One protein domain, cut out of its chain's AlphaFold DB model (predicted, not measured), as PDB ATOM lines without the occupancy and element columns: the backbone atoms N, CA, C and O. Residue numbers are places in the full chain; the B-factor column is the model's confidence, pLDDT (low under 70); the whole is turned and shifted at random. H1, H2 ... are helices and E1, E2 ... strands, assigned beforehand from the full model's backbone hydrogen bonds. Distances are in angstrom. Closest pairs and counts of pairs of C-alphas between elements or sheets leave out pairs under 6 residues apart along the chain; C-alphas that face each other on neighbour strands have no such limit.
ATOM      1  N   LEU A   2      66.667  61.910 123.150       89.19
ATOM      2  CA  LEU A   2      67.274  62.656 122.025       89.19
ATOM      3  C   LEU A   2      68.141  63.847 122.474       89.19
ATOM      4  O   LEU A   2      69.253  64.023 121.979       89.19
ATOM      5  N   LYS A   3      67.661  64.643 123.441       90.12
ATOM      6  CA  LYS A   3      68.419  65.790 123.971       90.12
ATOM      7  C   LYS A   3      69.783  65.370 124.534       90.12
ATOM      8  O   LYS A   3      70.792  66.020 124.279       90.12
ATOM      9  N   ASP A   4      69.803  64.251 125.256       92.62
ATOM     10  CA  ASP A   4      70.985  63.745 125.947       92.62
ATOM     11  C   ASP A   4      71.977  63.173 124.931       92.62
ATOM     12  O   ASP A   4      73.171  63.445 125.016       92.62
ATOM     13  N   PHE A   5      71.468  62.478 123.908       94.69
ATOM     14  CA  PHE A   5      72.267  62.015 122.778       94.69
ATOM     15  C   PHE A   5      72.959  63.174 122.047       94.69
ATOM     16  O   PHE A   5      74.168  63.118 121.830       94.69
ATOM     17  N   ILE A   6      72.223  64.238 121.699       95.19
ATOM     18  CA  ILE A   6      72.794  65.403 121.000       95.19
ATOM     19  C   ILE A   6      73.877  66.055 121.862       95.19
ATOM     20  O   ILE A   6      74.981  66.297 121.376       95.19
ATOM     21  N   LYS A   7      73.601  66.267 123.154       93.44
ATOM     22  CA  LYS A   7      74.570  66.837 124.098       93.44
ATOM     23  C   LYS A   7      75.845  66.009 124.225       93.44
ATOM     24  O   LYS A   7      76.925  66.582 124.306       93.44
ATOM     25  N   GLN A   8      75.733  64.683 124.245       95.69
ATOM     26  CA  GLN A   8      76.900  63.802 124.301       95.69
ATOM     27  C   GLN A   8      77.680  63.828 122.982       95.69
ATOM     28  O   GLN A   8      78.905  63.902 122.989       95.69
ATOM     29  N   LYS A   9      76.988  63.801 121.837       97.31
ATOM     30  CA  LYS A   9      77.639  63.682 120.526       97.31
ATOM     31  C   LYS A   9      78.215  64.970 119.972       97.31
ATOM     32  O   LYS A   9      79.207  64.884 119.253       97.31
ATOM     33  N   LYS A  10      77.692  66.138 120.344       95.88
ATOM     34  CA  LYS A  10      78.248  67.424 119.893       95.88
ATOM     35  C   LYS A  10      79.672  67.705 120.401       95.88
ATOM     36  O   LYS A  10      80.373  68.523 119.821       95.88
ATOM     37  N   VAL A  11      80.122  66.996 121.445       96.00
ATOM     38  CA  VAL A  11      81.510  67.056 121.947       96.00
ATOM     39  C   VAL A  11      82.479  66.284 121.038       96.00
ATOM     40  O   VAL A  11      83.653  66.621 120.951       96.00
ATOM     41  N   GLU A  12      81.996  65.253 120.338       97.56
ATOM     42  CA  GLU A  12      82.812  64.394 119.469       97.56
ATOM     43  C   GLU A  12      82.791  64.837 117.997       97.56
ATOM     44  O   GLU A  12      83.662  64.448 117.219       97.56
ATOM     45  N   ARG A  13      81.757  65.576 117.574       96.44
ATOM     46  CA  ARG A  13      81.563  66.020 116.186       96.44
ATOM     47  C   ARG A  13      80.626  67.218 116.113       96.44
ATOM     48  O   ARG A  13      79.752  67.376 116.957       96.44
ATOM     49  N   GLN A  14      80.719  67.987 115.035       97.06
ATOM     50  CA  GLN A  14      79.746  69.037 114.759       97.06
ATOM     51  C   GLN A  14      78.389  68.433 114.363       97.06
ATOM     52  O   GLN A  14      78.321  67.517 113.541       97.06
ATOM     53  N   ILE A  15      77.309  68.957 114.944       96.19
ATOM     54  CA  ILE A  15      75.929  68.586 114.619       96.19
ATOM     55  C   ILE A  15      75.203  69.853 114.173       96.19
ATOM     56  O   ILE A  15      75.172  70.836 114.907       96.19
ATOM     57  N   ILE A  16      74.614  69.819 112.979       95.88
ATOM     58  CA  ILE A  16      73.750  70.885 112.463       95.88
ATOM     59  C   ILE A  16      72.336  70.319 112.378       95.88
ATOM     60  O   ILE A  16      72.122  69.279 111.756       95.88
ATOM     61  N   ILE A  17      71.380  70.990 113.016       94.44
ATOM     62  CA  ILE A  17      69.973  70.583 113.043       94.44
ATOM     63  C   ILE A  17      69.152  71.690 112.396       94.44
ATOM     64  O   ILE A  17      69.211  72.838 112.825       94.44
ATOM     65  N   VAL A  18      68.364  71.331 111.386       94.50
ATOM     66  CA  VAL A  18      67.375  72.220 110.769       94.50
ATOM     67  C   VAL A  18      66.000  71.740 111.211       94.50
ATOM     68  O   VAL A  18      65.624  70.599 110.945       94.50
ATOM     69  N   THR A  19      65.269  72.577 111.939       90.81
ATOM     70  CA  THR A  19      63.990  72.200 112.547       90.81
ATOM     71  C   THR A  19      63.082  73.415 112.695       90.81
ATOM     72  O   THR A  19      63.558  74.518 112.938       90.81
ATOM     73  N   HIS A  20      61.772  73.197 112.580       86.88
ATOM     74  CA  HIS A  20      60.748  74.163 112.994       86.88
ATOM     75  C   HIS A  20      60.359  73.981 114.473       86.88
ATOM     76  O   HIS A  20      59.678  74.822 115.045       86.88
ATOM     77  N   ASN A  21      60.779  72.879 115.108       85.69
ATOM     78  CA  ASN A  21      60.521  72.610 116.516       85.69
ATOM     79  C   ASN A  21      61.655  73.172 117.383       85.69
ATOM     80  O   ASN A  21      62.689  72.519 117.581       85.69
ATOM     81  N   ALA A  22      61.438  74.371 117.929       81.94
ATOM     82  CA  ALA A  22      62.400  75.045 118.795       81.94
ATOM     83  C   ALA A  22      62.645  74.323 120.133       81.94
ATOM     84  O   ALA A  22      63.647  74.604 120.792       81.94
ATOM     85  N   ASN A  23      61.816  73.338 120.520       84.19
ATOM     86  CA  ASN A  23      62.012  72.561 121.756       84.19
ATOM     87  C   ASN A  23      63.297  71.725 121.748       84.19
ATOM     88  O   ASN A  23      63.673  71.160 122.769       84.19
ATOM     89  N   ILE A  24      63.985  71.623 120.610       87.94
ATOM     90  CA  ILE A  24      65.295  70.977 120.525       87.94
ATOM     91  C   ILE A  24      66.414  71.970 120.861       87.94
ATOM     92  O   ILE A  24      67.437  71.556 121.395       87.94
ATOM     93  N   VAL A  25      66.232  73.270 120.623       91.00
ATOM     94  CA  VAL A  25      67.306  74.275 120.642       91.00
ATOM     95  C   VAL A  25      67.891  74.473 122.047       91.00
ATOM     96  O   VAL A  25      69.092  74.272 122.246       91.00
ATOM     97  N   VAL A  26      67.048  74.800 123.035       91.88
ATOM     98  CA  VAL A  26      67.486  75.064 124.422       91.88
ATOM     99  C   VAL A  26      67.887  73.777 125.158       91.88
ATOM    100  O   VAL A  26      68.984  73.732 125.714       91.88
ATOM    101  N   PRO A  27      67.094  72.682 125.147       90.00
ATOM    102  CA  PRO A  27      67.419  71.490 125.936       90.00
ATOM    103  C   PRO A  27      68.665  70.728 125.469       90.00
ATOM    104  O   PRO A  27      69.208  69.941 126.247       90.00
ATOM    105  N   THR A  28      69.106  70.942 124.224       92.38
ATOM    106  CA  THR A  28      70.353  70.378 123.669       92.38
ATOM    107  C   THR A  28      71.584  71.261 123.902       92.38
ATOM    108  O   THR A  28      72.694  70.896 123.503       92.38
ATOM    109  N   ASP A  29      71.410  72.393 124.590       92.12
ATOM    110  CA  ASP A  29      72.451  73.383 124.866       92.12
ATOM    111  C   ASP A  29      73.122  73.921 123.590       92.12
ATOM    112  O   ASP A  29      74.342  74.027 123.550       92.12
ATOM    113  N   SER A  30      72.349  74.213 122.539       93.88
ATOM    114  CA  SER A  30      72.888  74.675 121.246       93.88
ATOM    115  C   SER A  30      73.885  75.831 121.406       93.88
ATOM    116  O   SER A  30      73.559  76.851 122.009       93.88
ATOM    117  N   GLU A  31      75.088  75.685 120.848       94.00
ATOM    118  CA  GLU A  31      76.148  76.701 120.928       94.00
ATOM    119  C   GLU A  31      75.885  77.896 120.011       94.00
ATOM    120  O   GLU A  31      76.191  79.035 120.357       94.00
ATOM    121  N   ASN A  32      75.332  77.626 118.830       96.38
ATOM    122  CA  ASN A  32      74.978  78.631 117.842       96.38
ATOM    123  C   ASN A  32      73.591  78.316 117.295       96.38
ATOM    124  O   ASN A  32      73.351  77.226 116.772       96.38
ATOM    125  N   VAL A  33      72.689  79.280 117.403       96.50
ATOM    126  CA  VAL A  33      71.344  79.217 116.840       96.50
ATOM    127  C   VAL A  33      71.316  80.121 115.626       96.50
ATOM    128  O   VAL A  33      71.783  81.253 115.700       96.50
ATOM    129  N   ILE A  34      70.767  79.627 114.519       97.31
ATOM    130  CA  ILE A  34      70.510  80.424 113.320       97.31
ATOM    131  C   ILE A  34      68.998  80.539 113.179       97.31
ATOM    132  O   ILE A  34      68.321  79.544 112.922       97.31
ATOM    133  N   VAL A  35      68.475  81.745 113.369       96.00
ATOM    134  CA  VAL A  35      67.054  82.049 113.193       96.00
ATOM    135  C   VAL A  35      66.855  82.506 111.759       96.00
ATOM    136  O   VAL A  35      67.575  83.386 111.292       96.00
ATOM    137  N   ALA A  36      65.901  81.897 111.062       95.31
ATOM    138  CA  ALA A  36      65.548  82.238 109.693       95.31
ATOM    139  C   ALA A  36      64.181  82.923 109.669       95.31
ATOM    140  O   ALA A  36      63.244  82.421 110.290       95.31
ATOM    141  N   ASN A  37      64.053  84.012 108.912       95.25
ATOM    142  CA  ASN A  37      62.763  84.638 108.641       95.25
ATOM    143  C   ASN A  37      62.521  84.763 107.137       95.25
ATOM    144  O   ASN A  37      63.380  85.236 106.385       95.25
ATOM    145  N   GLN A  38      61.332  84.337 106.708       95.00
ATOM    146  CA  GLN A  38      60.856  84.534 105.346       95.00
ATOM    147  C   GLN A  38      59.797  85.635 105.339       95.00
ATOM    148  O   GLN A  38      58.747  85.502 105.966       95.00
ATOM    149  N   GLU A  39      60.042  86.674 104.548       93.50
ATOM    150  CA  GLU A  39      59.110  87.783 104.369       93.50
ATOM    151  C   GLU A  39      57.734  87.298 103.875       93.50
ATOM    152  O   GLU A  39      57.624  86.431 102.994       93.50
ATOM    153  N   GLY A  40      56.675  87.858 104.466       89.44
ATOM    154  CA  GLY A  40      55.285  87.582 104.103       89.44
ATOM    155  C   GLY A  40      54.707  86.261 104.626       89.44
ATOM    156  O   GLY A  40      53.609  85.898 104.209       89.44
ATOM    157  N   GLN A  41      55.408  85.522 105.496       87.50
ATOM    158  CA  GLN A  41      54.815  84.378 106.208       87.50
ATOM    159  C   GLN A  41      53.949  84.821 107.393       87.50
ATOM    160  O   GLN A  41      52.803  84.392 107.499       87.50
ATOM    161  N   ASP A  42      54.476  85.717 108.228       86.88
ATOM    162  CA  ASP A  42      53.813  86.224 109.430       86.88
ATOM    163  C   ASP A  42      53.578  87.735 109.305       86.88
ATOM    164  O   ASP A  42      54.491  88.499 108.982       86.88
ATOM    165  N   ALA A  43      52.356  88.187 109.591       88.12
ATOM    166  CA  ALA A  43      52.032  89.610 109.587       88.12
ATOM    167  C   ALA A  43      52.842  90.359 110.662       88.12
ATOM    168  O   ALA A  43      52.828  89.978 111.831       88.12
ATOM    169  N   GLY A  44      53.524  91.438 110.269       86.19
ATOM    170  CA  GLY A  44      54.336  92.259 111.174       86.19
ATOM    171  C   GLY A  44      55.740  91.715 111.462       86.19
ATOM    172  O   GLY A  44      56.450  92.302 112.275       86.19
ATOM    173  N   LYS A  45      56.163  90.629 110.798       90.50
ATOM    174  CA  LYS A  45      57.536  90.099 110.857       90.50
ATOM    175  C   LYS A  45      58.285  90.352 109.548       90.50
ATOM    176  O   LYS A  45      58.795  89.427 108.917       90.50
ATOM    177  N   ASP A  46      58.315  91.611 109.127       93.62
ATOM    178  CA  ASP A  46      58.953  92.007 107.872       93.62
ATOM    179  C   ASP A  46      60.482  91.904 107.965       93.62
ATOM    180  O   ASP A  46      61.073  92.064 109.039       93.62
ATOM    181  N   ASN A  47      61.120  91.625 106.829       95.81
ATOM    182  CA  ASN A  47      62.575  91.587 106.713       95.81
ATOM    183  C   ASN A  47      63.145  92.985 106.445       95.81
ATOM    184  O   ASN A  47      62.419  93.926 106.127       95.81
ATOM    185  N   ALA A  48      64.457  93.145 106.611       94.75
ATOM    186  CA  ALA A  48      65.113  94.432 106.407       94.75
ATOM    187  C   ALA A  48      65.320  94.764 104.920       94.75
ATOM    188  O   ALA A  48      65.164  95.914 104.511       94.75
ATOM    189  N   ALA A  49      65.733  93.776 104.127       95.69
ATOM    190  CA  ALA A  49      66.192  93.968 102.755       95.69
ATOM    191  C   ALA A  49      65.904  92.783 101.818       95.69
ATOM    192  O   ALA A  49      65.778  92.993 100.611       95.69
ATOM    193  N   TYR A  50      65.829  91.550 102.329       96.56
ATOM    194  CA  TYR A  50      65.718  90.350 101.492       96.56
ATOM    195  C   TYR A  50      64.536  89.463 101.871       96.56
ATOM    196  O   TYR A  50      64.148  89.367 103.028       96.56
ATOM    197  N   ARG A  51      64.024  88.697 100.897       94.75
ATOM    198  CA  ARG A  51      62.943  87.724 101.132       94.75
ATOM    199  C   ARG A  51      63.294  86.678 102.198       94.75
ATOM    200  O   ARG A  51      62.402  86.225 102.907       94.75
ATOM    201  N   PHE A  52      64.561  86.280 102.290       96.31
ATOM    202  CA  PHE A  52      65.065  85.346 103.296       96.31
ATOM    203  C   PHE A  52      66.215  86.006 104.044       96.31
ATOM    204  O   PHE A  52      67.205  86.395 103.425       96.31
ATOM    205  N   GLU A  53      66.088  86.105 105.360       97.31
ATOM    206  CA  GLU A  53      67.113  86.670 106.232       97.31
ATOM    207  C   GLU A  53      67.421  85.726 107.384       97.31
ATOM    208  O   GLU A  53      66.610  84.870 107.752       97.31
ATOM    209  N   TYR A  54      68.626  85.882 107.929       97.12
ATOM    210  CA  TYR A  54      69.152  85.034 108.982       97.12
ATOM    211  C   TYR A  54      69.904  85.879 110.006       97.12
ATOM    212  O   TYR A  54      70.664  86.772 109.635       97.12
ATOM    213  N   ILE A  55      69.748  85.543 111.281       96.81
ATOM    214  CA  ILE A  55      70.603  86.033 112.364       96.81
ATOM    215  C   ILE A  55      71.138  84.839 113.141       96.81
ATOM    216  O   ILE A  55      70.451  83.825 113.288       96.81
ATOM    217  N   SER A  56      72.380  84.935 113.611       97.38
ATOM    218  CA  SER A  56      73.027  83.862 114.355       97.38
ATOM    219  C   SER A  56      73.670  84.351 115.639       97.38
ATOM    220  O   SER A  56      74.252  85.436 115.665       97.38
ATOM    221  N   GLY A  57      73.642  83.519 116.671       97.19
ATOM    222  CA  GLY A  57      74.346  83.784 117.918       97.19
ATOM    223  C   GLY A  57      74.115  82.700 118.962       97.19
ATOM    224  O   GLY A  57      73.438  81.700 118.710       97.19
ATOM    225  N   SER A  58      74.692  82.904 120.144       95.88
ATOM    226  CA  SER A  58      74.519  81.989 121.270       95.88
ATOM    227  C   SER A  58      73.165  82.186 121.959       95.88
ATOM    228  O   SER A  58      72.505  83.210 121.780       95.88
ATOM    229  N   LEU A  59      72.762  81.222 122.788       93.44
ATOM    230  CA  LEU A  59      71.542  81.309 123.603       93.44
ATOM    231  C   LEU A  59      71.566  82.465 124.616       93.44
ATOM    232  O   LEU A  59      70.520  82.886 125.098       93.44
ATOM    233  N   GLU A  60      72.752  82.971 124.941       92.50
ATOM    234  CA  GLU A  60      72.984  84.095 125.848       92.50
ATOM    235  C   GLU A  60      72.877  85.456 125.147       92.50
ATOM    236  O   GLU A  60      72.873  86.487 125.815       92.50
ATOM    237  N   ASN A  61      72.791  85.488 123.813       95.50
ATOM    238  CA  ASN A  61      72.576  86.728 123.079       95.50
ATOM    239  C   ASN A  61      71.156  87.238 123.364       95.50
ATOM    240  O   ASN A  61      70.179  86.705 122.838       95.50
ATOM    241  N   THR A  62      71.070  88.256 124.219       94.50
ATOM    242  CA  THR A  62      69.820  88.889 124.646       94.50
ATOM    243  C   THR A  62      69.895  90.391 124.429       94.50
ATOM    244  O   THR A  62      70.836  91.056 124.867       94.50
ATOM    245  N   PHE A  63      68.912  90.924 123.713       95.06
ATOM    246  CA  PHE A  63      68.662  92.358 123.617       95.06
ATOM    247  C   PHE A  63      67.265  92.600 123.049       95.06
ATOM    248  O   PHE A  63      66.682  91.747 122.383       95.06
ATOM    249  N   ARG A  64      66.746  93.812 123.250       94.38
ATOM    250  CA  ARG A  64      65.626  94.346 122.473       94.38
ATOM    251  C   ARG A  64      66.006  95.735 121.986       94.38
ATOM    252  O   ARG A  64      66.421  96.577 122.777       94.38
ATOM    253  N   SER A  65      65.898  95.957 120.685       90.19
ATOM    254  CA  SER A  65      66.239  97.209 120.019       90.19
ATOM    255  C   SER A  65      65.078  97.619 119.124       90.19
ATOM    256  O   SER A  65      64.937  97.163 117.989       90.19
ATOM    257  N   SER A  66      64.212  98.477 119.656       74.12
ATOM    258  CA  SER A  66      63.177  99.114 118.852       74.12
ATOM    259  C   SER A  66      63.831 100.137 117.918       74.12
ATOM    260  O   SER A  66      64.515 101.055 118.365       74.12
ATOM    261  N   GLY A  67      63.633  99.970 116.607       80.88
ATOM    262  CA  GLY A  67      64.098 100.920 115.586       80.88
ATOM    263  C   GLY A  67      65.039 100.344 114.528       80.88
ATOM    264  O   GLY A  67      65.258 100.997 113.509       80.88
ATOM    265  N   SER A  68      65.550  99.126 114.716       88.69
ATOM    266  CA  SER A  68      66.304  98.432 113.667       88.69
ATOM    267  C   SER A  68      65.358  97.894 112.578       88.69
ATOM    268  O   SER A  68      64.316  97.319 112.910       88.69
ATOM    269  N   PRO A  69      65.688  98.057 111.283       91.19
ATOM    270  CA  PRO A  69      64.886  97.502 110.198       91.19
ATOM    271  C   PRO A  69      64.955  95.971 110.206       91.19
ATOM    272  O   PRO A  69      66.027  95.394 110.391       91.19
ATOM    273  N   GLY A  70      63.810  95.331 109.971       93.56
ATOM    274  CA  GLY A  70      63.663  93.877 109.950       93.56
ATOM    275  C   GLY A  70      63.506  93.249 111.336       93.56
ATOM    276  O   GLY A  70      64.223  93.593 112.277       93.56
ATOM    277  N   ILE A  71      62.586  92.290 111.458       94.56
ATOM    278  CA  ILE A  71      62.265  91.608 112.722       94.56
ATOM    279  C   ILE A  71      63.492  90.959 113.371       94.56
ATOM    280  O   ILE A  71      63.675  91.037 114.586       94.56
ATOM    281  N   LEU A  72      64.384  90.380 112.561       95.50
ATOM    282  CA  LEU A  72      65.566  89.682 113.061       95.50
ATOM    283  C   LEU A  72      66.544  90.611 113.792       95.50
ATOM    284  O   LEU A  72      67.210  90.164 114.719       95.50
ATOM    285  N   ASN A  73      66.581  91.901 113.441       95.06
ATOM    286  CA  ASN A  73      67.495  92.881 114.036       95.06
ATOM    287  C   ASN A  73      66.919  93.590 115.272       95.06
ATOM    288  O   ASN A  73      67.608  94.400 115.896       95.06
ATOM    289  N   GLN A  74      65.656  93.334 115.620       95.19
ATOM    290  CA  GLN A  74      64.984  94.004 116.738       95.19
ATOM    291  C   GLN A  74      65.182  93.293 118.076       95.19
ATOM    292  O   GLN A  74      64.874  93.867 119.123       95.19
ATOM    293  N   MET A  75      65.691  92.061 118.074       95.38
ATOM    294  CA  MET A  75      65.902  91.299 119.298       95.38
ATOM    295  C   MET A  75      67.006  90.250 119.170       95.38
ATOM    296  O   MET A  75      67.400  89.877 118.063       95.38
ATOM    297  N   GLY A  76      67.496  89.795 120.321       96.00
ATOM    298  CA  GLY A  76      68.526  88.777 120.422       96.00
ATOM    299  C   GLY A  76      68.013  87.362 120.187       96.00
ATOM    300  O   GLY A  76      66.817  87.094 120.053       96.00
ATOM    301  N   ILE A  77      68.954  86.423 120.138       95.88
ATOM    302  CA  ILE A  77      68.666  85.000 119.925       95.88
ATOM    303  C   ILE A  77      67.784  84.435 121.038       95.88
ATOM    304  O   ILE A  77      66.885  83.650 120.744       95.88
ATOM    305  N   LYS A  78      68.007  84.834 122.298       94.31
ATOM    306  CA  LYS A  78      67.179  84.401 123.431       94.31
ATOM    307  C   LYS A  78      65.713  84.756 123.193       94.31
ATOM    308  O   LYS A  78      64.844  83.899 123.336       94.31
ATOM    309  N   GLU A  79      65.448  85.995 122.782       93.94
ATOM    310  CA  GLU A  79      64.096  86.476 122.510       93.94
ATOM    311  C   GLU A  79      63.469  85.759 121.306       93.94
ATOM    312  O   GLU A  79      62.359  85.246 121.438       93.94
ATOM    313  N   HIS A  80      64.196  85.627 120.189       93.94
ATOM    314  CA  HIS A  80      63.717  84.887 119.010       93.94
ATOM    315  C   HIS A  80      63.371  83.432 119.338       93.94
ATOM    316  O   HIS A  80      62.332  82.921 118.924       93.94
ATOM    317  N   VAL A  81      64.227  82.748 120.101       92.94
ATOM    318  CA  VAL A  81      63.975  81.364 120.519       92.94
ATOM    319  C   VAL A  81      62.734  81.294 121.402       92.94
ATOM    320  O   VAL A  81      61.916  80.411 121.178       92.94
ATOM    321  N   CYS A  82      62.555  82.212 122.355       90.94
ATOM    322  CA  CYS A  82      61.366  82.256 123.212       90.94
ATOM    323  C   CYS A  82      60.061  82.525 122.448       90.94
ATOM    324  O   CYS A  82      59.021  82.031 122.872       90.94
ATOM    325  N   GLU A  83      60.090  83.271 121.340       89.75
ATOM    326  CA  GLU A  83      58.897  83.497 120.507       89.75
ATOM    327  C   GLU A  83      58.478  82.254 119.711       89.75
ATOM    328  O   GLU A  83      57.291  82.056 119.455       89.75
ATOM    329  N   ILE A  84      59.435  81.404 119.328       88.00
ATOM    330  CA  ILE A  84      59.174  80.169 118.568       88.00
ATOM    331  C   ILE A  84      58.902  78.987 119.516       88.00
ATOM    332  O   ILE A  84      58.160  78.059 119.190       88.00
ATOM    333  N   LEU A  85      59.533  78.993 120.690       85.81
ATOM    334  CA  LEU A  85      59.471  77.933 121.685       85.81
ATOM    335  C   LEU A  85      58.294  78.138 122.642       85.81
ATOM    336  O   LEU A  85      58.348  78.978 123.539       85.81
ATOM    337  N   GLU A  86      57.271  77.292 122.533       78.06
ATOM    338  CA  GLU A  86      56.226  77.202 123.557       78.06
ATOM    339  C   GLU A  86      56.849  76.905 124.934       78.06
ATOM    340  O   GLU A  86      57.535  75.901 125.123       78.06
ATOM    341  N   GLY A  87      56.639  77.798 125.909       79.62
ATOM    342  CA  GLY A  87      57.254  77.676 127.236       79.62
ATOM    343  C   GLY A  87      58.751  78.014 127.279       79.62
ATOM    344  O   GLY A  87      59.448  77.557 128.186       79.62
ATOM    345  N   GLY A  88      59.257  78.805 126.325       80.69
ATOM    346  CA  GLY A  88      60.686  79.097 126.188       80.69
ATOM    347  C   GLY A  88      61.359  79.628 127.448       80.69
ATOM    348  O   GLY A  88      62.418  79.129 127.825       80.69
ATOM    349  N   GLU A  89      60.717  80.545 128.168       85.31
ATOM    350  CA  GLU A  89      61.250  81.083 129.424       85.31
ATOM    351  C   GLU A  89      61.504  79.985 130.470       85.31
ATOM    352  O   GLU A  89      62.580  79.926 131.067       85.31
ATOM    353  N   ALA A  90      60.577  79.033 130.619       87.12
ATOM    354  CA  ALA A  90      60.750  77.901 131.528       87.12
ATOM    355  C   ALA A  90      61.917  76.992 131.107       87.12
ATOM    356  O   ALA A  90      62.652  76.490 131.960       87.12
ATOM    357  N   ALA A  91      62.123  76.800 129.799       86.44
ATOM    358  CA  ALA A  91      63.249  76.025 129.282       86.44
ATOM    359  C   ALA A  91      64.601  76.703 129.569       86.44
ATOM    360  O   ALA A  91      65.572  76.014 129.896       86.44
ATOM    361  N   PHE A  92      64.663  78.035 129.484       88.94
ATOM    362  CA  PHE A  92      65.849  78.807 129.860       88.94
ATOM    363  C   PHE A  92      66.128  78.734 131.364       88.94
ATOM    364  O   PHE A  92      67.256  78.426 131.739       88.94
ATOM    365  N   ILE A  93      65.107  78.895 132.212       87.06
ATOM    366  CA  ILE A  93      65.246  78.778 133.675       87.06
ATOM    367  C   ILE A  93      65.793  77.396 134.067       87.06
ATOM    368  O   ILE A  93      66.695  77.279 134.896       87.06
ATOM    369  N   GLU A  94      65.276  76.326 133.462       86.81
ATOM    370  CA  GLU A  94      65.754  74.966 133.730       86.81
ATOM    371  C   GLU A  94      67.218  74.772 133.302       86.81
ATOM    372  O   GLU A  94      67.997  74.090 133.975       86.81
ATOM    373  N   ARG A  95      67.622  75.397 132.191       87.81
ATOM    374  CA  ARG A  95      69.019  75.411 131.753       87.81
ATOM    375  C   ARG A  95      69.903  76.184 132.733       87.81
ATOM    376  O   ARG A  95      70.947  75.667 133.122       87.81
TER     377      ARG A  95
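AT A GLANCE: This is residues 2 to 95 of the 103 residues of the protein "DNA repair protein" of Parapusillimonas sp. SGNA-6 (UniProt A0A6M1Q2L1). Little regular structure: a two-stranded hairpin, E1 and E2, has H2 and the long loop of residues 58 to 76 over one side, with H2 nearest it at Val 33 and Gly 57, while the loop of residues 10 to 32 leads from H1 to E1 and that of residues 39 to 51 joins the two strands beyond one end of the hairpin. H1 lies at one end of the long axis, loop residue Gly 67 towards the other, and H3 makes a corner with H2. The printed part has 94 residues, in the order H1, E1, E2, H2, H3, with an antiparallel sheet; the class is mixed, with 36 residues in named elements. It is compact, radius of gyration of the C-alphas 13.9 A, yet elongated, spanning 39 by 25 by 19 A.

IN THESE COORDINATES: E1, residues 33 to 38, 16.4 A, begins at C-alpha 33 (71.344, 79.217, 116.840). E2 is residues 52 to 57, 17.4 A. H2, residues 77 to 84, and H3, residues 88 to 95, each measure 10.7 A; H1, residues 2 to 9, 10.5 A. H3 ends at C-alpha 95 (69.019, 75.411, 131.753).

HOW THE PARTS SIT: Hairpin E1 and E2 is antiparallel at 162 degrees; N 35 and O 55 are within hydrogen-bond range, 2.9 A. The closest C-alphas of E2 and H2, Gly 57 and Ile 77, are 6.1 A apart. H2 and H3 only just touch, only at the corner, with 3 pairs of C-alphas within 8 A; the closest, Cys 82 and Gly 88, are 4.4 A apart. They run opposite ways at a steep tilt of 54 degrees. H1 is apart from E2, H2 and H3, with no C-alpha within 8 A. In H1, H2 and H3 every O i to N i+4 pair is within hydrogen-bond range.

THE WHOLE: The C-alphas farthest apart, Glu 12 and Gly 67, are 41.2 A apart. The printed part has no cut. The links H1 to E1, E1 to E2 and E2 to H2 are long, with 23, 13 and 19 residues; H2 to H3 is tight. No printed residue is under pLDDT 70.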